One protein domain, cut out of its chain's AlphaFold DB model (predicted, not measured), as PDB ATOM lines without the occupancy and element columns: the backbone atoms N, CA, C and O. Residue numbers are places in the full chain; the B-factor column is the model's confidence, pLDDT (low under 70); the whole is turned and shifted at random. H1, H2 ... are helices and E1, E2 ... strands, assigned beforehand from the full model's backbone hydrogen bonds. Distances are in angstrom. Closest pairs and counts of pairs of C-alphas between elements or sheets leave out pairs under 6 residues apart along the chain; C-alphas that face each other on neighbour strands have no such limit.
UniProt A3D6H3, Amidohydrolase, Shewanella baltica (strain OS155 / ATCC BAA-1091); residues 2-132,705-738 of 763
ATOM      1  N   ARG A   2      29.549   4.176  45.136       86.19
ATOM      2  CA  ARG A   2      30.666   4.981  45.701       86.19
ATOM      3  C   ARG A   2      30.896   6.323  44.990       86.19
ATOM      4  O   ARG A   2      30.961   7.360  45.639       86.19
ATOM      5  N   ALA A   3      30.948   6.308  43.656       89.50
ATOM      6  CA  ALA A   3      31.105   7.524  42.852       89.50
ATOM      7  C   ALA A   3      30.004   8.566  43.124       89.50
ATOM      8  O   ALA A   3      30.296   9.747  43.260       89.50
ATOM      9  N   ALA A   4      28.749   8.132  43.266       90.06
ATOM     10  CA  ALA A   4      27.624   9.021  43.532       90.06
ATOM     11  C   ALA A   4      27.705   9.671  44.920       90.06
ATOM     12  O   ALA A   4      27.411  10.854  45.052       90.06
ATOM     13  N   HIS A   5      28.137   8.929  45.947       87.94
ATOM     14  CA  HIS A   5      28.358   9.492  47.282       87.94
ATOM     15  C   HIS A   5      29.451  10.566  47.268       87.94
ATOM     16  O   HIS A   5      29.226  11.655  47.790       87.94
ATOM     17  N   LEU A   6      30.575  10.303  46.591       90.06
ATOM     18  CA  LEU A   6      31.665  11.272  46.444       90.06
ATOM     19  C   LEU A   6      31.213  12.539  45.698       90.06
ATOM     20  O   LEU A   6      31.483  13.659  46.123       90.06
ATOM     21  N   LEU A   7      30.483  12.382  44.590       93.94
ATOM     22  CA  LEU A   7      29.938  13.516  43.841       93.94
ATOM     23  C   LEU A   7      28.953  14.328  44.691       93.94
ATOM     24  O   LEU A   7      28.995  15.558  44.671       93.94
ATOM     25  N   LYS A   8      28.105  13.652  45.473       90.12
ATOM     26  CA  LYS A   8      27.134  14.286  46.371       90.12
ATOM     27  C   LYS A   8      27.819  15.075  47.486       90.12
ATOM     28  O   LYS A   8      27.384  16.190  47.772       90.12
ATOM     29  N   GLU A   9      28.893  14.541  48.070       89.38
ATOM     30  CA  GLU A   9      29.723  15.225  49.075       89.38
ATOM     31  C   GLU A   9      30.237  16.576  48.550       89.38
ATOM     32  O   GLU A   9      30.162  17.592  49.242       89.38
ATOM     33  N   HIS A  10      30.646  16.617  47.280       92.56
ATOM     34  CA  HIS A  10      31.144  17.825  46.620       92.56
ATOM     35  C   HIS A  10      30.081  18.622  45.845       92.56
ATOM     36  O   HIS A  10      30.419  19.608  45.192       92.56
ATOM     37  N   LYS A  11      28.798  18.237  45.929       94.06
ATOM     38  CA  LYS A  11      27.672  18.867  45.206       94.06
ATOM     39  C   LYS A  11      27.893  18.945  43.688       94.06
ATOM     40  O   LYS A  11      27.517  19.925  43.047       94.06
ATOM     41  N   LEU A  12      28.509  17.912  43.121       94.25
ATOM     42  CA  LEU A  12      28.781  17.803  41.694       94.25
ATOM     43  C   LEU A  12      27.647  17.057  40.983       94.25
ATOM     44  O   LEU A  12      27.189  16.003  41.437       94.25
ATOM     45  N   SER A  13      27.219  17.597  39.843       91.44
ATOM     46  CA  SER A  13      26.349  16.915  38.883       91.44
ATOM     47  C   SER A  13      27.172  15.992  37.986       91.44
ATOM     48  O   SER A  13      28.254  16.374  37.541       91.44
ATOM     49  N   ALA A  14      26.649  14.808  37.680       94.38
ATOM     50  CA  ALA A  14      27.269  13.879  36.742       94.38
ATOM     51  C   ALA A  14      26.219  12.956  36.115       94.38
ATOM     52  O   ALA A  14      25.126  12.803  36.656       94.38
ATOM     53  N   ASN A  15      26.602  12.290  35.029       94.56
ATOM     54  CA  ASN A  15      25.903  11.120  34.508       94.56
ATOM     55  C   ASN A  15      26.745   9.890  34.858       94.56
ATOM     56  O   ASN A  15      27.961   9.901  34.646       94.56
ATOM     57  N   LEU A  16      26.131   8.853  35.420       95.31
ATOM     58  CA  LEU A  16      26.854   7.669  35.886       95.31
ATOM     59  C   LEU A  16      26.745   6.546  34.861       95.31
ATOM     60  O   LEU A  16      25.645   6.145  34.499       95.31
ATOM     61  N   LEU A  17      27.882   6.008  34.425       94.69
ATOM     62  CA  LEU A  17      27.903   4.786  33.625       94.69
ATOM     63  C   LEU A  17      27.492   3.597  34.502       94.69
ATOM     64  O   LEU A  17      28.097   3.354  35.548       94.69
ATOM     65  N   GLY A  18      26.453   2.887  34.070       92.38
ATOM     66  CA  GLY A  18      25.985   1.662  34.702       92.38
ATOM     67  C   GLY A  18      26.898   0.469  34.421       92.38
ATOM     68  O   GLY A  18      27.701   0.480  33.489       92.38
ATOM     69  N   ASN A  19      26.757  -0.576  35.228       88.81
ATOM     70  CA  ASN A  19      27.449  -1.854  35.092       88.81
ATOM     71  C   ASN A  19      26.520  -3.005  34.655       88.81
ATOM     72  O   ASN A  19      26.983  -4.139  34.554       88.81
ATOM     73  N   GLY A  20      25.232  -2.735  34.411       90.38
ATOM     74  CA  GLY A  20      24.255  -3.738  33.975       90.38
ATOM     75  C   GLY A  20      23.608  -4.525  35.122       90.38
ATOM     76  O   GLY A  20      22.985  -5.562  34.877       90.38
ATOM     77  N   GLN A  21      23.767  -4.066  36.367       92.50
ATOM     78  CA  GLN A  21      23.199  -4.678  37.578       92.50
ATOM     79  C   GLN A  21      22.318  -3.705  38.379       92.50
ATOM     80  O   GLN A  21      21.966  -3.984  39.528       92.50
ATOM     81  N   GLU A  22      21.947  -2.562  37.798       95.31
ATOM     82  CA  GLU A  22      21.216  -1.482  38.476       95.31
ATOM     83  C   GLU A  22      19.897  -1.958  39.103       95.31
ATOM     84  O   GLU A  22      19.534  -1.515  40.197       95.31
ATOM     85  N   TYR A  23      19.215  -2.912  38.462       94.25
ATOM     86  CA  TYR A  23      17.981  -3.529  38.956       94.25
ATOM     87  C   TYR A  23      18.101  -4.092  40.389       94.25
ATOM     88  O   TYR A  23      17.112  -4.126  41.119       94.25
ATOM     89  N   SER A  24      19.299  -4.501  40.825       93.00
ATOM     90  CA  SER A  24      19.541  -5.075  42.162       93.00
ATOM     91  C   SER A  24      19.585  -4.037  43.294       93.00
ATOM     92  O   SER A  24      19.458  -4.380  44.474       93.00
ATOM     93  N   ARG A  25      19.763  -2.757  42.946       92.12
ATOM     94  CA  ARG A  25      19.958  -1.631  43.879       92.12
ATOM     95  C   ARG A  25      19.122  -0.413  43.472       92.12
ATOM     96  O   ARG A  25      19.472   0.733  43.752       92.12
ATOM     97  N   ILE A  26      17.987  -0.651  42.809       93.69
ATOM     98  CA  ILE A  26      17.225   0.398  42.123       93.69
ATOM     99  C   ILE A  26      16.698   1.491  43.063       93.69
ATOM    100  O   ILE A  26      16.719   2.676  42.727       93.69
ATOM    101  N   ASN A  27      16.288   1.111  44.275       92.25
ATOM    102  CA  ASN A  27      15.798   2.050  45.283       92.25
ATOM    103  C   ASN A  27      16.900   3.008  45.750       92.25
ATOM    104  O   ASN A  27      16.643   4.190  45.978       92.25
ATOM    105  N   GLU A  28      18.135   2.520  45.852       91.44
ATOM    106  CA  GLU A  28      19.278   3.327  46.275       91.44
ATOM    107  C   GLU A  28      19.719   4.283  45.169       91.44
ATOM    108  O   GLU A  28      19.958   5.462  45.426       91.44
ATOM    109  N   LEU A  29      19.758   3.804  43.922       93.75
ATOM    110  CA  LEU A  29      20.038   4.641  42.754       93.75
ATOM    111  C   LEU A  29      19.005   5.765  42.618       93.75
ATOM    112  O   LEU A  29      19.371   6.923  42.416       93.75
ATOM    113  N   LYS A  30      17.723   5.448  42.832       94.50
ATOM    114  CA  LYS A  30      16.646   6.441  42.857       94.50
ATOM    115  C   LYS A  30      16.844   7.477  43.965       94.50
ATOM    116  O   LYS A  30      16.650   8.664  43.724       94.50
ATOM    117  N   ALA A  31      17.251   7.052  45.162       92.81
ATOM    118  CA  ALA A  31      17.505   7.956  46.286       92.81
ATOM    119  C   ALA A  31      18.719   8.878  46.061       92.81
ATOM    120  O   ALA A  31      18.759   9.992  46.586       92.81
ATOM    121  N   LEU A  32      19.709   8.429  45.285       90.81
ATOM    122  CA  LEU A  32      20.872   9.233  44.907       90.81
ATOM    123  C   LEU A  32      20.573  10.264  43.816       90.81
ATOM    124  O   LEU A  32      21.244  11.293  43.778       90.81
ATOM    125  N   ASN A  33      19.566  10.008  42.975       92.25
ATOM    126  CA  ASN A  33      19.057  10.938  41.965       92.25
ATOM    127  C   ASN A  33      20.115  11.400  40.940       92.25
ATOM    128  O   ASN A  33      20.182  12.578  40.586       92.25
ATOM    129  N   TYR A  34      20.943  10.469  40.464       95.38
ATOM    130  CA  TYR A  34      21.850  10.699  39.337       95.38
ATOM    131  C   TYR A  34      21.314  10.013  38.071       95.38
ATOM    132  O   TYR A  34      20.909   8.850  38.159       95.38
ATOM    133  N   PRO A  35      21.339  10.681  36.903       96.25
ATOM    134  CA  PRO A  35      21.039  10.037  35.630       96.25
ATOM    135  C   PRO A  35      22.041   8.927  35.296       96.25
ATOM    136  O   PRO A  35      23.217   9.000  35.673       96.25
ATOM    137  N   LEU A  36      21.578   7.919  34.557       97.62
ATOM    138  CA  LEU A  36      22.359   6.730  34.221       97.62
ATOM    139  C   LEU A  36      22.655   6.632  32.721       97.62
ATOM    140  O   LEU A  36      21.814   6.906  31.876       97.62
ATOM    141  N   ILE A  37      23.848   6.172  32.372       97.62
ATOM    142  CA  ILE A  37      24.186   5.738  31.017       97.62
ATOM    143  C   ILE A  37      24.239   4.214  31.072       97.62
ATOM    144  O   ILE A  37      25.150   3.658  31.679       97.62
ATOM    145  N   LEU A  38      23.247   3.534  30.503       97.69
ATOM    146  CA  LEU A  38      23.114   2.084  30.601       97.69
ATOM    147  C   LEU A  38      23.801   1.388  29.421       97.69
ATOM    148  O   LEU A  38      23.423   1.626  28.266       97.69
ATOM    149  N   PRO A  39      24.788   0.516  29.680       95.19
ATOM    150  CA  PRO A  39      25.293  -0.383  28.657       95.19
ATOM    151  C   PRO A  39      24.292  -1.513  28.381       95.19
ATOM    152  O   PRO A  39      23.495  -1.899  29.236       95.19
ATOM    153  N   LEU A  40      24.362  -2.066  27.170       95.31
ATOM    154  CA  LEU A  40      23.601  -3.248  26.746       95.31
ATOM    155  C   LEU A  40      24.484  -4.519  26.733       95.31
ATOM    156  O   LEU A  40      24.252  -5.447  25.954       95.31
ATOM    157  N   ASN A  41      25.527  -4.540  27.568       92.19
ATOM    158  CA  ASN A  41      26.543  -5.592  27.678       92.19
ATOM    159  C   ASN A  41      26.063  -6.776  28.535       92.19
ATOM    160  O   ASN A  41      26.615  -7.083  29.590       92.19
ATOM    161  N   TYR A  42      25.000  -7.443  28.088       94.25
ATOM    162  CA  TYR A  42      24.458  -8.593  28.811       94.25
ATOM    163  C   TYR A  42      25.465  -9.751  28.847       94.25
ATOM    164  O   TYR A  42      26.138 -10.005  27.842       94.25
ATOM    165  N   PRO A  43      25.564 -10.467  29.978       93.31
ATOM    166  CA  PRO A  43      26.500 -11.572  30.128       93.31
ATOM    167  C   PRO A  43      26.139 -12.731  29.190       93.31
ATOM    168  O   PRO A  43      24.970 -12.980  28.886       93.31
ATOM    169  N   GLN A  44      27.153 -13.462  28.739       94.12
ATOM    170  CA  GLN A  44      26.967 -14.743  28.065       94.12
ATOM    171  C   GLN A  44      26.335 -15.751  29.031       94.12
ATOM    172  O   GLN A  44      26.574 -15.683  30.237       94.12
ATOM    173  N   ALA A  45      25.550 -16.696  28.504       93.88
ATOM    174  CA  ALA A  45      25.107 -17.841  29.294       93.88
ATOM    175  C   ALA A  45      26.316 -18.549  29.943       93.88
ATOM    176  O   ALA A  45      27.270 -18.869  29.223       93.88
ATOM    177  N   PRO A  46      26.289 -18.793  31.267       92.06
ATOM    178  CA  PRO A  46      27.322 -19.567  31.946       92.06
ATOM    179  C   PRO A  46      27.485 -20.972  31.358       92.06
ATOM    180  O   PRO A  46      26.529 -21.547  30.830       92.06
ATOM    181  N   ASP A  47      28.690 -21.534  31.474       90.25
ATOM    182  CA  ASP A  47      28.941 -22.910  31.048       90.25
ATOM    183  C   ASP A  47      28.328 -23.894  32.049       90.25
ATOM    184  O   ASP A  47      28.775 -24.023  33.184       90.25
ATOM    185  N   VAL A  48      27.269 -24.564  31.609       89.94
ATOM    186  CA  VAL A  48      26.518 -25.570  32.373       89.94
ATOM    187  C   VAL A  48      26.356 -26.853  31.555       89.94
ATOM    188  O   VAL A  48      25.403 -27.610  31.731       89.94
ATOM    189  N   GLY A  49      27.252 -27.077  30.583       84.88
ATOM    190  CA  GLY A  49      27.181 -28.227  29.678       84.88
ATOM    191  C   GLY A  49      27.494 -29.569  30.349       84.88
ATOM    192  O   GLY A  49      27.148 -30.618  29.802       84.88
ATOM    193  N   THR A  50      28.141 -29.549  31.518       82.62
ATOM    194  CA  THR A  50      28.505 -30.725  32.323       82.62
ATOM    195  C   THR A  50      28.275 -30.463  33.816       82.62
ATOM    196  O   THR A  50      28.232 -29.309  34.240       82.62
ATOM    197  N   ASP A  51      28.183 -31.535  34.615       79.81
ATOM    198  CA  ASP A  51      28.072 -31.457  36.089       79.81
ATOM    199  C   ASP A  51      29.300 -30.800  36.739       79.81
ATOM    200  O   ASP A  51      29.185 -30.128  37.752       79.81
ATOM    201  N   ASP A  52      30.492 -30.961  36.159       82.06
ATOM    202  CA  ASP A  52      31.689 -30.299  36.687       82.06
ATOM    203  C   ASP A  52      31.683 -28.793  36.380       82.06
ATOM    204  O   ASP A  52      32.114 -27.996  37.210       82.06
ATOM    205  N   ALA A  53      31.185 -28.394  35.204       79.62
ATOM    206  CA  ALA A  53      31.131 -26.990  34.807       79.62
ATOM    207  C   ALA A  53      30.102 -26.201  35.631       79.62
ATOM    208  O   ALA A  53      30.386 -25.082  36.059       79.62
ATOM    209  N   ASP A  54      28.932 -26.786  35.918       83.06
ATOM    210  CA  ASP A  54      27.865 -26.070  36.627       83.06
ATOM    211  C   ASP A  54      28.185 -25.766  38.107       83.06
ATOM    212  O   ASP A  54      27.649 -24.804  38.676       83.06
ATOM    213  N   ARG A  55      29.100 -26.530  38.722       83.38
ATOM    214  CA  ARG A  55      29.548 -26.351  40.114       83.38
ATOM    215  C   ARG A  55      30.335 -25.066  40.319       83.38
ATOM    216  O   ARG A  55      30.268 -24.487  41.401       83.38
ATOM    217  N   GLU A  56      31.020 -24.606  39.277       83.88
ATOM    218  CA  GLU A  56      31.800 -23.367  39.282       83.88
ATOM    219  C   GLU A  56      30.931 -22.128  39.002       83.88
ATOM    220  O   GLU A  56      31.374 -20.995  39.186       83.88
ATOM    221  N   VAL A  57      29.673 -22.313  38.585       88.00
ATOM    222  CA  VAL A  57      28.746 -21.212  38.299       88.00
ATOM    223  C   VAL A  57      27.970 -20.855  39.561       88.00
ATOM    224  O   VAL A  57      27.231 -21.683  40.097       88.00
ATOM    225  N   SER A  58      28.040 -19.610  40.034       91.06
ATOM    226  CA  SER A  58      27.275 -19.183  41.211       91.06
ATOM    227  C   SER A  58      25.790 -18.937  40.885       91.06
ATOM    228  O   SER A  58      25.402 -18.757  39.733       91.06
ATOM    229  N   LEU A  59      24.906 -18.921  41.897       93.19
ATOM    230  CA  LEU A  59      23.501 -18.539  41.661       93.19
ATOM    231  C   LEU A  59      23.399 -17.070  41.213       93.19
ATOM    232  O   LEU A  59      22.520 -16.738  40.424       93.19
ATOM    233  N   ALA A  60      24.307 -16.206  41.676       92.44
ATOM    234  CA  ALA A  60      24.350 -14.811  41.255       92.44
ATOM    235  C   ALA A  60      24.603 -14.691  39.742       92.44
ATOM    236  O   ALA A  60      23.904 -13.929  39.079       92.44
ATOM    237  N   ASP A  61      25.504 -15.506  39.181       92.19
ATOM    238  CA  ASP A  61      25.794 -15.519  37.739       92.19
ATOM    239  C   ASP A  61      24.582 -15.973  36.917       92.19
ATOM    240  O   ASP A  61      24.224 -15.338  35.924       92.19
ATOM    241  N   LEU A  62      23.896 -17.032  37.366       94.56
ATOM    242  CA  LEU A  62      22.678 -17.529  36.715       94.56
ATOM    243  C   LEU A  62      21.562 -16.474  36.720       94.56
ATOM    244  O   LEU A  62      20.904 -16.252  35.700       94.56
ATOM    245  N   ARG A  63      21.358 -15.797  37.857       95.19
ATOM    246  CA  ARG A  63      20.382 -14.705  37.972       95.19
ATOM    247  C   ARG A  63      20.773 -13.517  37.105       95.19
ATOM    248  O   ARG A  63      19.907 -12.941  36.454       95.19
ATOM    249  N   GLN A  64      22.054 -13.156  37.079       93.75
ATOM    250  CA  GLN A  64      22.547 -12.040  36.281       93.75
ATOM    251  C   GLN A  64      22.363 -12.298  34.786       93.75
ATOM    252  O   GLN A  64      21.937 -11.389  34.074       93.75
ATOM    253  N   TRP A  65      22.599 -13.527  34.319       94.81
ATOM    254  CA  TRP A  65      22.307 -13.911  32.939       94.81
ATOM    255  C   TRP A  65      20.848 -13.692  32.558       94.81
ATOM    256  O   TRP A  65      20.561 -13.043  31.552       94.81
ATOM    257  N   GLU A  66      19.921 -14.169  33.384       95.12
ATOM    258  CA  GLU A  66      18.502 -14.043  33.072       95.12
ATOM    259  C   GLU A  66      18.001 -12.593  33.191       95.12
ATOM    260  O   GLU A  66      17.171 -12.151  32.395       95.12
ATOM    261  N   ARG A  67      18.487 -11.844  34.189       94.94
ATOM    262  CA  ARG A  67      17.931 -10.537  34.566       94.94
ATOM    263  C   ARG A  67      18.570  -9.348  33.874       94.94
ATOM    264  O   ARG A  67      17.884  -8.339  33.730       94.94
ATOM    265  N   ALA A  68      19.828  -9.419  33.441       95.06
ATOM    266  CA  ALA A  68      20.505  -8.271  32.828       95.06
ATOM    267  C   ALA A  68      19.706  -7.616  31.677       95.06
ATOM    268  O   ALA A  68      19.633  -6.386  31.645       95.06
ATOM    269  N   PRO A  69      19.009  -8.368  30.799       95.38
ATOM    270  CA  PRO A  69      18.152  -7.774  29.772       95.38
ATOM    271  C   PRO A  69      16.966  -6.948  30.293       95.38
ATOM    272  O   PRO A  69      16.496  -6.054  29.596       95.38
ATOM    273  N   THR A  70      16.484  -7.215  31.509       96.00
ATOM    274  CA  THR A  70      15.383  -6.461  32.147       96.00
ATOM    275  C   THR A  70      15.842  -5.108  32.697       96.00
ATOM    276  O   THR A  70      15.023  -4.245  33.008       96.00
ATOM    277  N   ASN A  71      17.156  -4.896  32.811       97.12
ATOM    278  CA  ASN A  71      17.735  -3.769  33.529       97.12
ATOM    279  C   ASN A  71      17.263  -2.391  33.014       97.12
ATOM    280  O   ASN A  71      16.827  -1.586  33.840       97.12
ATOM    281  N   PRO A  72      17.230  -2.102  31.693       97.88
ATOM    282  CA  PRO A  72      16.681  -0.836  31.202       97.88
ATOM    283  C   PRO A  72      15.207  -0.626  31.573       97.88
ATOM    284  O   PRO A  72      14.811   0.490  31.903       97.88
ATOM    285  N   ALA A  73      14.400  -1.690  31.553       97.44
ATOM    286  CA  ALA A  73      12.984  -1.624  31.900       97.44
ATOM    287  C   ALA A  73      12.782  -1.309  33.391       97.44
ATOM    288  O   ALA A  73      11.973  -0.447  33.737       97.44
ATOM    289  N   GLU A  74      13.557  -1.945  34.274       97.12
ATOM    290  CA  GLU A  74      13.512  -1.684  35.719       97.12
ATOM    291  C   GLU A  74      13.983  -0.262  36.064       97.12
ATOM    292  O   GLU A  74      13.356   0.421  36.881       97.12
ATOM    293  N   VAL A  75      15.024   0.240  35.388       98.06
ATOM    294  CA  VAL A  75      15.479   1.637  35.527       98.06
ATOM    295  C   VAL A  75      14.396   2.620  35.085       98.06
ATOM    296  O   VAL A  75      14.076   3.566  35.814       98.06
ATOM    297  N   ALA A  76      13.767   2.362  33.938       97.75
ATOM    298  CA  ALA A  76      12.685   3.189  33.425       97.75
ATOM    299  C   ALA A  76      11.465   3.191  34.367       97.75
ATOM    300  O   ALA A  76      10.908   4.248  34.667       97.75
ATOM    301  N   LYS A  77      11.080   2.022  34.895       96.94
ATOM    302  CA  LYS A  77       9.976   1.852  35.856       96.94
ATOM    303  C   LYS A  77      10.227   2.582  37.176       96.94
ATOM    304  O   LYS A  77       9.287   3.097  37.783       96.94
ATOM    305  N   ALA A  78      11.480   2.665  37.616       97.06
ATOM    306  CA  ALA A  78      11.852   3.433  38.800       97.06
ATOM    307  C   ALA A  78      11.750   4.956  38.596       97.06
ATOM    308  O   ALA A  78      11.708   5.692  39.591       97.06
ATOM    309  N   GLY A  79      11.659   5.415  37.344       96.38
ATOM    310  CA  GLY A  79      11.627   6.827  36.968       96.38
ATOM    311  C   GLY A  79      13.006   7.483  36.983       96.38
ATOM    312  O   GLY A  79      13.095   8.691  37.187       96.38
ATOM    313  N   ILE A  80      14.077   6.698  36.835       97.12
ATOM    314  CA  ILE A  80      15.445   7.215  36.776       97.12
ATOM    315  C   ILE A  80      15.753   7.576  35.314       97.12
ATOM    316  O   ILE A  80      15.628   6.702  34.453       97.12
ATOM    317  N   PRO A  81      16.159   8.824  35.008       96.94
ATOM    318  CA  PRO A  81      16.559   9.194  33.655       96.94
ATOM    319  C   PRO A  81      17.760   8.370  33.194       96.94
ATOM    320  O   PRO A  81      18.742   8.230  33.932       96.94
ATOM    321  N   PHE A  82      17.699   7.845  31.973       98.19
ATOM    322  CA  PHE A  82      18.779   7.071  31.389       98.19
ATOM    323  C   PHE A  82      18.965   7.280  29.879       98.19
ATOM    324  O   PHE A  82      18.018   7.515  29.128       98.19
ATOM    325  N   ALA A  83      20.212   7.147  29.436       98.25
ATOM    326  CA  ALA A  83      20.593   7.028  28.033       98.25
ATOM    327  C   ALA A  83      21.241   5.661  27.778       98.25
ATOM    328  O   ALA A  83      21.688   4.998  28.713       98.25
ATOM    329  N   LEU A  84      21.299   5.228  26.518       97.88
ATOM    330  CA  LEU A  84      21.915   3.953  26.128       97.88
ATOM    331  C   LEU A  84      23.315   4.160  25.547       97.88
ATOM    332  O   LEU A  84      23.578   5.161  24.884       97.88
ATOM    333  N   THR A  85      24.208   3.189  25.750       95.19
ATOM    334  CA  THR A  85      25.575   3.222  25.206       95.19
ATOM    335  C   THR A  85      25.999   1.891  24.585       95.19
ATOM    336  O   THR A  85      25.532   0.823  24.978       95.19
ATOM    337  N   GLN A  86      26.924   1.963  23.623       93.25
ATOM    338  CA  GLN A  86      27.622   0.811  23.032       93.25
ATOM    339  C   GLN A  86      28.815   0.335  23.879       93.25
ATOM    340  O   GLN A  86      29.542  -0.567  23.469       93.25
ATOM    341  N   PHE A  87      29.052   0.942  25.044       92.12
ATOM    342  CA  PHE A  87      30.136   0.546  25.935       92.12
ATOM    343  C   PHE A  87      30.074  -0.956  26.262       92.12
ATOM    344  O   PHE A  87      29.060  -1.453  26.753       92.12
ATOM    345  N   GLY A  88      31.173  -1.665  25.993       88.31
ATOM    346  CA  GLY A  88      31.321  -3.086  26.307       88.31
ATOM    347  C   GLY A  88      30.679  -4.060  25.316       88.31
ATOM    348  O   GLY A  88      30.638  -5.241  25.628       88.31
ATOM    349  N   ILE A  89      30.192  -3.612  24.151       91.62
ATOM    350  CA  ILE A  89      29.651  -4.500  23.106       91.62
ATOM    351  C   ILE A  89      30.212  -4.174  21.720       91.62
ATOM    352  O   ILE A  89      30.665  -3.062  21.450       91.62
ATOM    353  N   LYS A  90      30.125  -5.141  20.802       89.94
ATOM    354  CA  LYS A  90      30.369  -4.900  19.372       89.94
ATOM    355  C   LYS A  90      29.234  -4.080  18.750       89.94
ATOM    356  O   LYS A  90      28.075  -4.200  19.149       89.94
ATOM    357  N   THR A  91      29.552  -3.287  17.726       88.25
ATOM    358  CA  THR A  91      28.591  -2.398  17.046       88.25
ATOM    359  C   THR A  91      27.370  -3.141  16.494       88.25
ATOM    360  O   THR A  91      26.246  -2.651  16.601       88.25
ATOM    361  N   ASP A  92      27.570  -4.333  15.932       89.12
ATOM    362  CA  ASP A  92      26.516  -5.169  15.349       89.12
ATOM    363  C   ASP A  92      25.587  -5.807  16.397       89.12
ATOM    364  O   ASP A  92      24.457  -6.175  16.073       89.12
ATOM    365  N   ALA A  93      26.007  -5.867  17.665       91.44
ATOM    366  CA  ALA A  93      25.190  -6.377  18.762       91.44
ATOM    367  C   ALA A  93      24.167  -5.353  19.287       91.44
ATOM    368  O   ALA A  93      23.183  -5.752  19.907       91.44
ATOM    369  N   PHE A  94      24.338  -4.050  19.029       93.75
ATOM    370  CA  PHE A  94      23.527  -2.998  19.659       93.75
ATOM    371  C   PHE A  94      22.014  -3.173  19.457       93.75
ATOM    372  O   PHE A  94      21.256  -3.257  20.425       93.75
ATOM    373  N   TRP A  95      21.562  -3.265  18.201       92.44
ATOM    374  CA  TRP A  95      20.137  -3.397  17.890       92.44
ATOM    375  C   TRP A  95      19.535  -4.705  18.423       92.44
ATOM    376  O   TRP A  95      18.504  -4.626  19.091       92.44
ATOM    377  N   PRO A  96      20.149  -5.891  18.221       92.00
ATOM    378  CA  PRO A  96      19.685  -7.124  18.859       92.00
ATOM    379  C   PRO A  96      19.510  -7.013  20.383       92.00
ATOM    380  O   PRO A  96      18.492  -7.460  20.908       92.00
ATOM    381  N   ARG A  97      20.450  -6.374  21.091       93.94
ATOM    382  CA  ARG A  97      20.392  -6.214  22.556       93.94
ATOM    383  C   ARG A  97      19.310  -5.244  23.009       93.94
ATOM    384  O   ARG A  97      18.647  -5.486  24.017       93.94
ATOM    385  N   LEU A  98      19.101  -4.164  22.261       95.75
ATOM    386  CA  LEU A  98      18.023  -3.225  22.550       95.75
ATOM    387  C   LEU A  98      16.655  -3.889  22.362       95.75
ATOM    388  O   LEU A  98      15.781  -3.750  23.211       95.75
ATOM    389  N   ARG A  99      16.488  -4.683  21.300       93.75
ATOM    390  CA  ARG A  99      15.264  -5.474  21.096       93.75
ATOM    391  C   ARG A  99      15.055  -6.485  22.214       93.75
ATOM    392  O   ARG A  99      13.936  -6.637  22.682       93.75
ATOM    393  N   GLN A 100      16.129  -7.109  22.697       92.88
ATOM    394  CA  GLN A 100      16.065  -7.993  23.858       92.88
ATOM    395  C   GLN A 100      15.559  -7.259  25.114       92.88
ATOM    396  O   GLN A 100      14.714  -7.809  25.810       92.88
ATOM    397  N   ALA A 101      15.994  -6.019  25.378       95.69
ATOM    398  CA  ALA A 101      15.434  -5.205  26.470       95.69
ATOM    399  C   ALA A 101      13.950  -4.875  26.271       95.69
ATOM    400  O   ALA A 101      13.183  -4.887  27.233       95.69
ATOM    401  N   ILE A 102      13.534  -4.599  25.033       95.62
ATOM    402  CA  ILE A 102      12.135  -4.298  24.706       95.62
ATOM    403  C   ILE A 102      11.242  -5.519  24.940       95.62
ATOM    404  O   ILE A 102      10.226  -5.421  25.624       95.62
ATOM    405  N   THR A 103      11.673  -6.698  24.483       92.19
ATOM    406  CA  THR A 103      11.002  -7.974  24.783       92.19
ATOM    407  C   THR A 103      10.904  -8.238  26.290       92.19
ATOM    408  O   THR A 103       9.985  -8.915  26.736       92.19
ATOM    409  N   GLN A 104      11.829  -7.683  27.076       93.00
ATOM    410  CA  GLN A 104      11.908  -7.823  28.533       93.00
ATOM    411  C   GLN A 104      11.254  -6.657  29.296       93.00
ATOM    412  O   GLN A 104      11.481  -6.492  30.495       93.00
ATOM    413  N   GLY A 105      10.421  -5.860  28.620       94.75
ATOM    414  CA  GLY A 105       9.519  -4.895  29.251       94.75
ATOM    415  C   GLY A 105       9.874  -3.422  29.052       94.75
ATOM    416  O   GLY A 105       9.130  -2.565  29.530       94.75
ATOM    417  N   LEU A 106      10.966  -3.088  28.354       97.31
ATOM    418  CA  LEU A 106      11.244  -1.700  27.978       97.31
ATOM    419  C   LEU A 106      10.288  -1.276  26.851       97.31
ATOM    420  O   LEU A 106      10.224  -1.929  25.816       97.31
ATOM    421  N   SER A 107       9.560  -0.171  27.005       97.81
ATOM    422  CA  SER A 107       8.711   0.317  25.903       97.81
ATOM    423  C   SER A 107       9.541   0.901  24.752       97.81
ATOM    424  O   SER A 107      10.633   1.437  24.964       97.81
ATOM    425  N   GLU A 108       9.008   0.843  23.527       97.38
ATOM    426  CA  GLU A 108       9.642   1.458  22.353       97.38
ATOM    427  C   GLU A 108       9.796   2.978  22.535       97.38
ATOM    428  O   GLU A 108      10.811   3.552  22.137       97.38
ATOM    429  N   GLU A 109       8.845   3.636  23.208       97.31
ATOM    430  CA  GLU A 109       8.914   5.062  23.531       97.31
ATOM    431  C   GLU A 109      10.067   5.377  24.488       97.31
ATOM    432  O   GLU A 109      10.808   6.338  24.271       97.31
ATOM    433  N   GLN A 110      10.255   4.567  25.535       98.12
ATOM    434  CA  GLN A 110      11.375   4.732  26.467       98.12
ATOM    435  C   GLN A 110      12.714   4.449  25.785       98.12
ATOM    436  O   GLN A 110      13.668   5.198  25.993       98.12
ATOM    437  N   ALA A 111      12.783   3.413  24.943       98.00
ATOM    438  CA  ALA A 111      13.964   3.115  24.141       98.00
ATOM    439  C   ALA A 111      14.316   4.291  23.216       98.00
ATOM    440  O   ALA A 111      15.459   4.745  23.202       98.00
ATOM    441  N   LEU A 112      13.333   4.843  22.498       97.31
ATOM    442  CA  LEU A 112      13.531   6.001  21.633       97.31
ATOM    443  C   LEU A 112      13.983   7.228  22.429       97.31
ATOM    444  O   LEU A 112      14.937   7.895  22.026       97.31
ATOM    445  N   ALA A 113      13.348   7.513  23.567       97.88
ATOM    446  CA  ALA A 113      13.719   8.634  24.425       97.88
ATOM    447  C   ALA A 113      15.163   8.511  24.937       97.88
ATOM    448  O   ALA A 113      15.895   9.502  24.909       97.88
ATOM    449  N   ALA A 114      15.587   7.306  25.334       98.12
ATOM    450  CA  ALA A 114      16.943   7.021  25.802       98.12
ATOM    451  C   ALA A 114      18.013   7.170  24.703       98.12
ATOM    452  O   ALA A 114      19.155   7.515  25.002       98.12
ATOM    453  N   LEU A 115      17.653   6.942  23.434       96.88
ATOM    454  CA  LEU A 115      18.527   7.178  22.275       96.88
ATOM    455  C   LEU A 115      18.571   8.646  21.829       96.88
ATOM    456  O   LEU A 115      19.478   9.029  21.094       96.88
ATOM    457  N   THR A 116      17.577   9.452  22.211       96.81
ATOM    458  CA  THR A 116      17.354  10.792  21.649       96.81
ATOM    459  C   THR A 116      17.280  11.854  22.745       96.81
ATOM    460  O   THR A 116      18.311  12.354  23.185       96.81
ATOM    461  N   THR A 117      16.079  12.200  23.207       97.38
ATOM    462  CA  THR A 117      15.821  13.288  24.162       97.38
ATOM    463  C   THR A 117      16.640  13.189  25.448       97.38
ATOM    464  O   THR A 117      17.273  14.170  25.824       97.38
ATOM    465  N   GLN A 118      16.713  12.018  26.087       97.50
ATOM    466  CA  GLN A 118      17.463  11.860  27.337       97.50
ATOM    467  C   GLN A 118      18.977  11.942  27.103       97.50
ATOM    468  O   GLN A 118      19.693  12.553  27.892       97.50
ATOM    469  N   ALA A 119      19.477  11.403  25.986       97.06
ATOM    470  CA  ALA A 119      20.883  11.546  25.608       97.06
ATOM    471  C   ALA A 119      21.252  13.017  25.325       97.06
ATOM    472  O   ALA A 119      22.315  13.491  25.737       97.06
ATOM    473  N   ALA A 120      20.361  13.767  24.672       96.81
ATOM    474  CA  ALA A 120      20.537  15.195  24.422       96.81
ATOM    475  C   ALA A 120      20.535  16.013  25.728       96.81
ATOM    476  O   ALA A 120      21.360  16.912  25.893       96.81
ATOM    477  N   GLU A 121      19.666  15.678  26.688       96.31
ATOM    478  CA  GLU A 121      19.646  16.304  28.018       96.31
ATOM    479  C   GLU A 121      20.949  16.042  28.780       96.31
ATOM    480  O   GLU A 121      21.585  16.980  29.260       96.31
ATOM    481  N   MET A 122      21.406  14.788  28.819       95.50
ATOM    482  CA  MET A 122      22.638  14.400  29.517       95.50
ATOM    483  C   MET A 122      23.900  15.043  28.936       95.50
ATOM    484  O   MET A 122      24.867  15.260  29.667       95.50
ATOM    485  N   THR A 123      23.904  15.338  27.634       94.50
ATOM    486  CA  THR A 123      25.022  15.998  26.938       94.50
ATOM    487  C   THR A 123      24.904  17.523  26.904       94.50
ATOM    488  O   THR A 123      25.825  18.186  26.433       94.50
ATOM    489  N   GLY A 124      23.801  18.096  27.402       95.31
ATOM    490  CA  GLY A 124      23.563  19.542  27.383       95.31
ATOM    491  C   GLY A 124      23.250  20.105  25.993       95.31
ATOM    492  O   GLY A 124      23.521  21.275  25.736       95.31
ATOM    493  N   THR A 125      22.705  19.288  25.085       96.62
ATOM    494  CA  THR A 125      22.376  19.673  23.696       96.62
ATOM    495  C   THR A 125      20.872  19.648  23.388       96.62
ATOM    496  O   THR A 125      20.465  19.901  22.254       96.62
ATOM    497  N   ALA A 126      20.028  19.401  24.395       96.06
ATOM    498  CA  ALA A 126      18.572  19.267  24.261       96.06
ATOM    499  C   ALA A 126      17.842  20.497  23.693       96.06
ATOM    500  O   ALA A 126      16.707  20.361  23.238       96.06
ATOM    501  N   ASP A 127      18.472  21.673  23.695       96.69
ATOM    502  CA  ASP A 127      17.903  22.891  23.109       96.69
ATOM    503  C   ASP A 127      17.868  22.853  21.574       96.69
ATOM    504  O   ASP A 127      17.109  23.600  20.956       96.69
ATOM    505  N   PHE A 128      18.687  21.998  20.949       95.25
ATOM    506  CA  PHE A 128      18.821  21.942  19.495       95.25
ATOM    507  C   PHE A 128      18.994  20.528  18.915       95.25
ATOM    508  O   PHE A 128      19.005  20.400  17.695       95.25
ATOM    509  N   THR A 129      19.076  19.459  19.717       95.19
ATOM    510  CA  THR A 129      19.133  18.058  19.238       95.19
ATOM    511  C   THR A 129      18.096  17.153  19.921       95.19
ATOM    512  O   THR A 129      17.404  17.551  20.858       95.19
ATOM    513  N   GLY A 130      17.953  15.915  19.429       92.88
ATOM    514  CA  GLY A 130      17.177  14.860  20.093       92.88
ATOM    515  C   GLY A 130      15.659  14.900  19.875       92.88
ATOM    516  O   GLY A 130      14.961  14.037  20.402       92.88
ATOM    517  N   LYS A 131      15.129  15.856  19.099       95.06
ATOM    518  CA  LYS A 131      13.700  15.947  18.746       95.06
ATOM    519  C   LYS A 131      13.508  16.274  17.269       95.06
ATOM    520  O   LYS A 131      14.263  17.053  16.698       95.06
ATOM    521  N   LEU A 132      12.426  15.757  16.692       94.19
ATOM    522  CA  LEU A 132      11.927  16.184  15.384       94.19
ATOM    523  C   LEU A 132      10.910  17.311  15.580       94.19
ATOM    524  O   LEU A 132       9.712  17.065  15.710       94.19
ATOM    525  N   ASP A 705      15.726 -22.507  60.640       97.19
ATOM    526  CA  ASP A 705      14.697 -23.219  59.882       97.19
ATOM    527  C   ASP A 705      14.499 -22.538  58.519       97.19
ATOM    528  O   ASP A 705      14.349 -23.206  57.493       97.19
ATOM    529  N   GLN A 706      14.596 -21.203  58.484       96.56
ATOM    530  CA  GLN A 706      14.607 -20.445  57.228       96.56
ATOM    531  C   GLN A 706      15.855 -20.736  56.387       96.56
ATOM    532  O   GLN A 706      15.730 -20.878  55.175       96.56
ATOM    533  N   ASP A 707      17.033 -20.884  57.001       96.81
ATOM    534  CA  ASP A 707      18.274 -21.285  56.319       96.81
ATOM    535  C   ASP A 707      18.122 -22.646  55.622       96.81
ATOM    536  O   ASP A 707      18.446 -22.783  54.442       96.81
ATOM    537  N   GLN A 708      17.552 -23.643  56.306       96.69
ATOM    538  CA  GLN A 708      17.293 -24.959  55.711       96.69
ATOM    539  C   GLN A 708      16.342 -24.875  54.512       96.69
ATOM    540  O   GLN A 708      16.588 -25.495  53.473       96.69
ATOM    541  N   ALA A 709      15.274 -24.081  54.624       96.50
ATOM    542  CA  ALA A 709      14.363 -23.840  53.509       96.50
ATOM    543  C   ALA A 709      15.055 -23.090  52.355       96.50
ATOM    544  O   ALA A 709      14.854 -23.431  51.188       96.50
ATOM    545  N   ALA A 710      15.905 -22.109  52.666       94.75
ATOM    546  CA  ALA A 710      16.652 -21.330  51.686       94.75
ATOM    547  C   ALA A 710      17.667 -22.188  50.918       94.75
ATOM    548  O   ALA A 710      17.799 -22.020  49.710       94.75
ATOM    549  N   GLN A 711      18.328 -23.150  51.569       95.25
ATOM    550  CA  GLN A 711      19.209 -24.115  50.896       95.25
ATOM    551  C   GLN A 711      18.457 -24.917  49.827       95.25
ATOM    552  O   GLN A 711      18.930 -25.031  48.696       95.25
ATOM    553  N   LEU A 712      17.255 -25.410  50.141       96.06
ATOM    554  CA  LEU A 712      16.414 -26.110  49.164       96.06
ATOM    555  C   LEU A 712      15.940 -25.178  48.040       96.06
ATOM    556  O   LEU A 712      15.958 -25.566  46.873       96.06
ATOM    557  N   ALA A 713      15.550 -23.944  48.370       95.38
ATOM    558  CA  ALA A 713      15.138 -22.952  47.379       95.38
ATOM    559  C   ALA A 713      16.276 -22.610  46.402       95.38
ATOM    560  O   ALA A 713      16.050 -22.595  45.195       95.38
ATOM    561  N   VAL A 714      17.501 -22.424  46.907       95.25
ATOM    562  CA  VAL A 714      18.705 -22.193  46.094       95.25
ATOM    563  C   VAL A 714      18.951 -23.362  45.144       95.25
ATOM    564  O   VAL A 714      19.188 -23.132  43.962       95.25
ATOM    565  N   VAL A 715      18.868 -24.608  45.623       94.19
ATOM    566  CA  VAL A 715      19.041 -25.799  44.769       94.19
ATOM    567  C   VAL A 715      17.992 -25.834  43.653       94.19
ATOM    568  O   VAL A 715      18.344 -26.021  42.488       94.19
ATOM    569  N   ASN A 716      16.721 -25.599  43.986       96.38
ATOM    570  CA  ASN A 716      15.624 -25.638  43.019       96.38
ATOM    571  C   ASN A 716      15.720 -24.515  41.974       96.38
ATOM    572  O   ASN A 716      15.559 -24.769  40.781       96.38
ATOM    573  N   GLU A 717      16.006 -23.283  42.403       96.62
ATOM    574  CA  GLU A 717      16.153 -22.132  41.506       96.62
ATOM    575  C   GLU A 717      17.350 -22.313  40.569       96.62
ATOM    576  O   GLU A 717      17.224 -22.098  39.362       96.62
ATOM    577  N   ARG A 718      18.493 -22.778  41.094       95.25
ATOM    578  CA  ARG A 718      19.666 -23.109  40.274       95.25
ATOM    579  C   ARG A 718      19.318 -24.135  39.204       95.25
ATOM    580  O   ARG A 718      19.596 -23.892  38.034       95.25
ATOM    581  N   ALA A 719      18.680 -25.244  39.582       94.19
ATOM    582  CA  ALA A 719      18.297 -26.289  38.636       94.19
ATOM    583  C   ALA A 719      17.366 -25.754  37.534       94.19
ATOM    584  O   ALA A 719      17.560 -26.060  36.358       94.19
ATOM    585  N   ALA A 720      16.393 -24.910  37.889       96.38
ATOM    586  CA  ALA A 720      15.479 -24.302  36.925       96.38
ATOM    587  C   ALA A 720      16.187 -23.323  35.968       96.38
ATOM    588  O   ALA A 720      15.921 -23.342  34.765       96.38
ATOM    589  N   LEU A 721      17.119 -22.505  36.469       95.88
ATOM    590  CA  LEU A 721      17.918 -21.590  35.645       95.88
ATOM    591  C   LEU A 721      18.875 -22.342  34.712       95.88
ATOM    592  O   LEU A 721      18.972 -21.990  33.537       95.88
ATOM    593  N   ILE A 722      19.518 -23.410  35.191       94.31
ATOM    594  CA  ILE A 722      20.355 -24.292  34.362       94.31
ATOM    595  C   ILE A 722      19.517 -24.905  33.236       94.31
ATOM    596  O   ILE A 722      19.908 -24.831  32.073       94.31
ATOM    597  N   GLN A 723      18.331 -25.444  33.544       94.69
ATOM    598  CA  GLN A 723      17.435 -25.983  32.514       94.69
ATOM    599  C   GLN A 723      17.023 -24.919  31.495       94.69
ATOM    600  O   GLN A 723      17.053 -25.184  30.293       94.69
ATOM    601  N   LYS A 724      16.724 -23.698  31.954       94.69
ATOM    602  CA  LYS A 724      16.420 -22.572  31.067       94.69
ATOM    603  C   LYS A 724      17.591 -22.243  30.139       94.69
ATOM    604  O   LYS A 724      17.360 -22.014  28.951       94.69
ATOM    605  N   ILE A 725      18.830 -22.248  30.638       93.81
ATOM    606  CA  ILE A 725      20.026 -22.071  29.802       93.81
ATOM    607  C   ILE A 725      20.107 -23.194  28.771       93.81
ATOM    608  O   ILE A 725      20.194 -22.909  27.581       93.81
ATOM    609  N   LEU A 726      20.021 -24.461  29.184       91.38
ATOM    610  CA  LEU A 726      20.144 -25.604  28.275       91.38
ATOM    611  C   LEU A 726      19.102 -25.563  27.143       91.38
ATOM    612  O   LEU A 726      19.463 -25.803  25.989       91.38
ATOM    613  N   SER A 727      17.860 -25.166  27.445       92.94
ATOM    614  CA  SER A 727      16.766 -25.054  26.469       92.94
ATOM    615  C   SER A 727      16.764 -23.772  25.627       92.94
ATOM    616  O   SER A 727      15.955 -23.661  24.710       92.94
ATOM    617  N   SER A 728      17.603 -22.782  25.947       91.81
ATOM    618  CA  SER A 728      17.645 -21.501  25.229       91.81
ATOM    619  C   SER A 728      18.344 -21.623  23.870       91.81
ATOM    620  O   SER A 728      19.276 -22.415  23.708       91.81
ATOM    621  N   ASP A 729      17.920 -20.815  22.898       90.25
ATOM    622  CA  ASP A 729      18.593 -20.701  21.601       90.25
ATOM    623  C   ASP A 729      19.922 -19.921  21.694       90.25
ATOM    624  O   ASP A 729      20.278 -19.348  22.730       90.25
ATOM    625  N   ASP A 730      20.674 -19.904  20.591       87.50
ATOM    626  CA  ASP A 730      21.975 -19.231  20.521       87.50
ATOM    627  C   ASP A 730      21.870 -17.714  20.728       87.50
ATOM    628  O   ASP A 730      22.799 -17.101  21.257       87.50
ATOM    629  N   GLN A 731      20.747 -17.092  20.353       83.88
ATOM    630  CA  GLN A 731      20.550 -15.652  20.508       83.88
ATOM    631  C   GLN A 731      20.351 -15.277  21.983       83.88
ATOM    632  O   GLN A 731      20.925 -14.292  22.444       83.88
ATOM    633  N   ALA A 732      19.590 -16.073  22.735       84.62
ATOM    634  CA  ALA A 732      19.397 -15.909  24.173       84.62
ATOM    635  C   ALA A 732      20.663 -16.253  24.982       84.62
ATOM    636  O   ALA A 732      20.909 -15.662  26.036       84.62
ATOM    637  N   LYS A 733      21.491 -17.183  24.488       89.75
ATOM    638  CA  LYS A 733      22.783 -17.548  25.097       89.75
ATOM    639  C   LYS A 733      23.905 -16.555  24.796       89.75
ATOM    640  O   LYS A 733      24.872 -16.483  25.557       89.75
ATOM    641  N   ALA A 734      23.806 -15.817  23.693       89.62
ATOM    642  CA  ALA A 734      24.817 -14.856  23.285       89.62
ATOM    643  C   ALA A 734      24.972 -13.741  24.325       89.62
ATOM    644  O   ALA A 734      24.000 -13.206  24.847       89.62
ATOM    645  N   GLY A 735      26.199 -13.279  24.539       90.88
ATOM    646  CA  GLY A 735      26.525 -12.284  25.560       90.88
ATOM    647  C   GLY A 735      28.015 -12.025  25.614       90.88
ATOM    648  O   GLY A 735      28.789 -12.654  24.888       90.88
ATOM    649  N   GLU A 736      28.397 -11.111  26.488       90.44
ATOM    650  CA  GLU A 736      29.793 -10.847  26.780       90.44
ATOM    651  C   GLU A 736      30.300 -11.851  27.808       90.44
ATOM    652  O   GLU A 736      29.625 -12.153  28.798       90.44
ATOM    653  N   LYS A 737      31.500 -12.387  27.583       83.12
ATOM    654  CA  LYS A 737      32.149 -13.226  28.587       83.12
ATOM    655  C   LYS A 737      32.434 -12.372  29.811       83.12
ATOM    656  O   LYS A 737      33.257 -11.461  29.755       83.12
ATOM    657  N   VAL A 738      31.761 -12.679  30.912       68.94
ATOM    658  CA  VAL A 738      32.083 -12.083  32.202       68.94
ATOM    659  C   VAL A 738      33.256 -12.861  32.765       68.94
ATOM    660  O   VAL A 738      33.138 -14.052  33.033       68.94
TER     661      VAL A 738
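AT A GLANCE: This is residues 2 to 132 and 705 to 738 of the 763 residues of the protein "Amidohydrolase" of Shewanella baltica (strain OS155 / ATCC BAA-1091) (UniProt A3D6H3). A two-stranded sheet, E1 and E2, has H6, H7 and the last part of kinked H4 packed on it; the other end of H4 meets the side of the long helix H8, whose residues 705 to 713 stick out. H2 and H5 pack on H4, while a long link from E1 leads away to the small H3, and residues 16 to 17 pair with residues 36 to 37 of E1. The printed part has 165 residues, with nine named helices and two named strands in the order H1 H2 E1 H3 H4 E2 H5 H6 H7 H8 H9: mostly helix, the sheet parallel. It is only just compact, close to loose, with a radius of gyration of the C-alphas of 18.0 A and spans of 56 by 38 by 23 A.

HOW THE PARTS SIT: H1, residues 2 to 9, is close to but not clearly touching H2, residues 22 to 32; their closest C-alphas, Ala 4 and Leu 32, are 6.9 A apart. E1, residues 36 to 39, and E2, residues 82 to 85, are parallel neighbours at 31 degrees; N 38 and O 83 are 2.8 A apart, within hydrogen-bond range. Between them come H3, residues 51 to 55, and H4, residues 59 to 78, in a strand-helix-strand unit, two parallel strands joined through helices, with a right-handed crossover. H4 is the hub, with a kink of 71 degrees near residue 69. Its residues 70 to 78 touch H2, closest at C-alphas 71 and 23, 5.4 A. Its residues 69 to 73 touch H5, residues 91 to 103, closest at C-alphas 69 and 101, 5.0 A. H5 and H6, residues 108 to 115, form a helical hairpin that only just touches, with 3 pairs of C-alphas within 8 A, closest at C-alphas 102 and 108, 6.7 A. The closest C-alphas of E2 and H6 are 83 and 114, 4.3 A; those of E2 and H7, residues 117 to 123, are 83 and 119, 5.1 A. H8, residues 705 to 727, touches residues 59 to 66 of H4, about perpendicular at 86 degrees, closest at C-alphas 718 and 59, 6.1 A. H9, residues 730 to 733, is near H4 and H5. Every O i to N i+4 pair is within hydrogen-bond range in H1, H6, H7 and H8, against 5 of 7 in H2, 11 of 16 in H4, 7 of 9 in H5 and 0 of 1 in H3, where 0 of 2 O i to N i+3 pairs are; H9 is too short for such a pair.

IN THESE COORDINATES: H1 begins at C-alpha 2, (30.666, 4.981, 45.701). H4 is 25.0 A long, H5 20.0 A and H8 33.5 A, ending at C-alpha 727, (16.766, -25.054, 26.469).

THE WHOLE: C-alphas 128 and 705, the two farthest apart, are 60.7 A apart. Residues 133 to 704 are not printed, a gap of 59.5 A between C-alphas 132 and 705. The links H1 to H2 and E1 to H3 are long. Mean pLDDT of the printed part is 93.3; residue 738 is under 70.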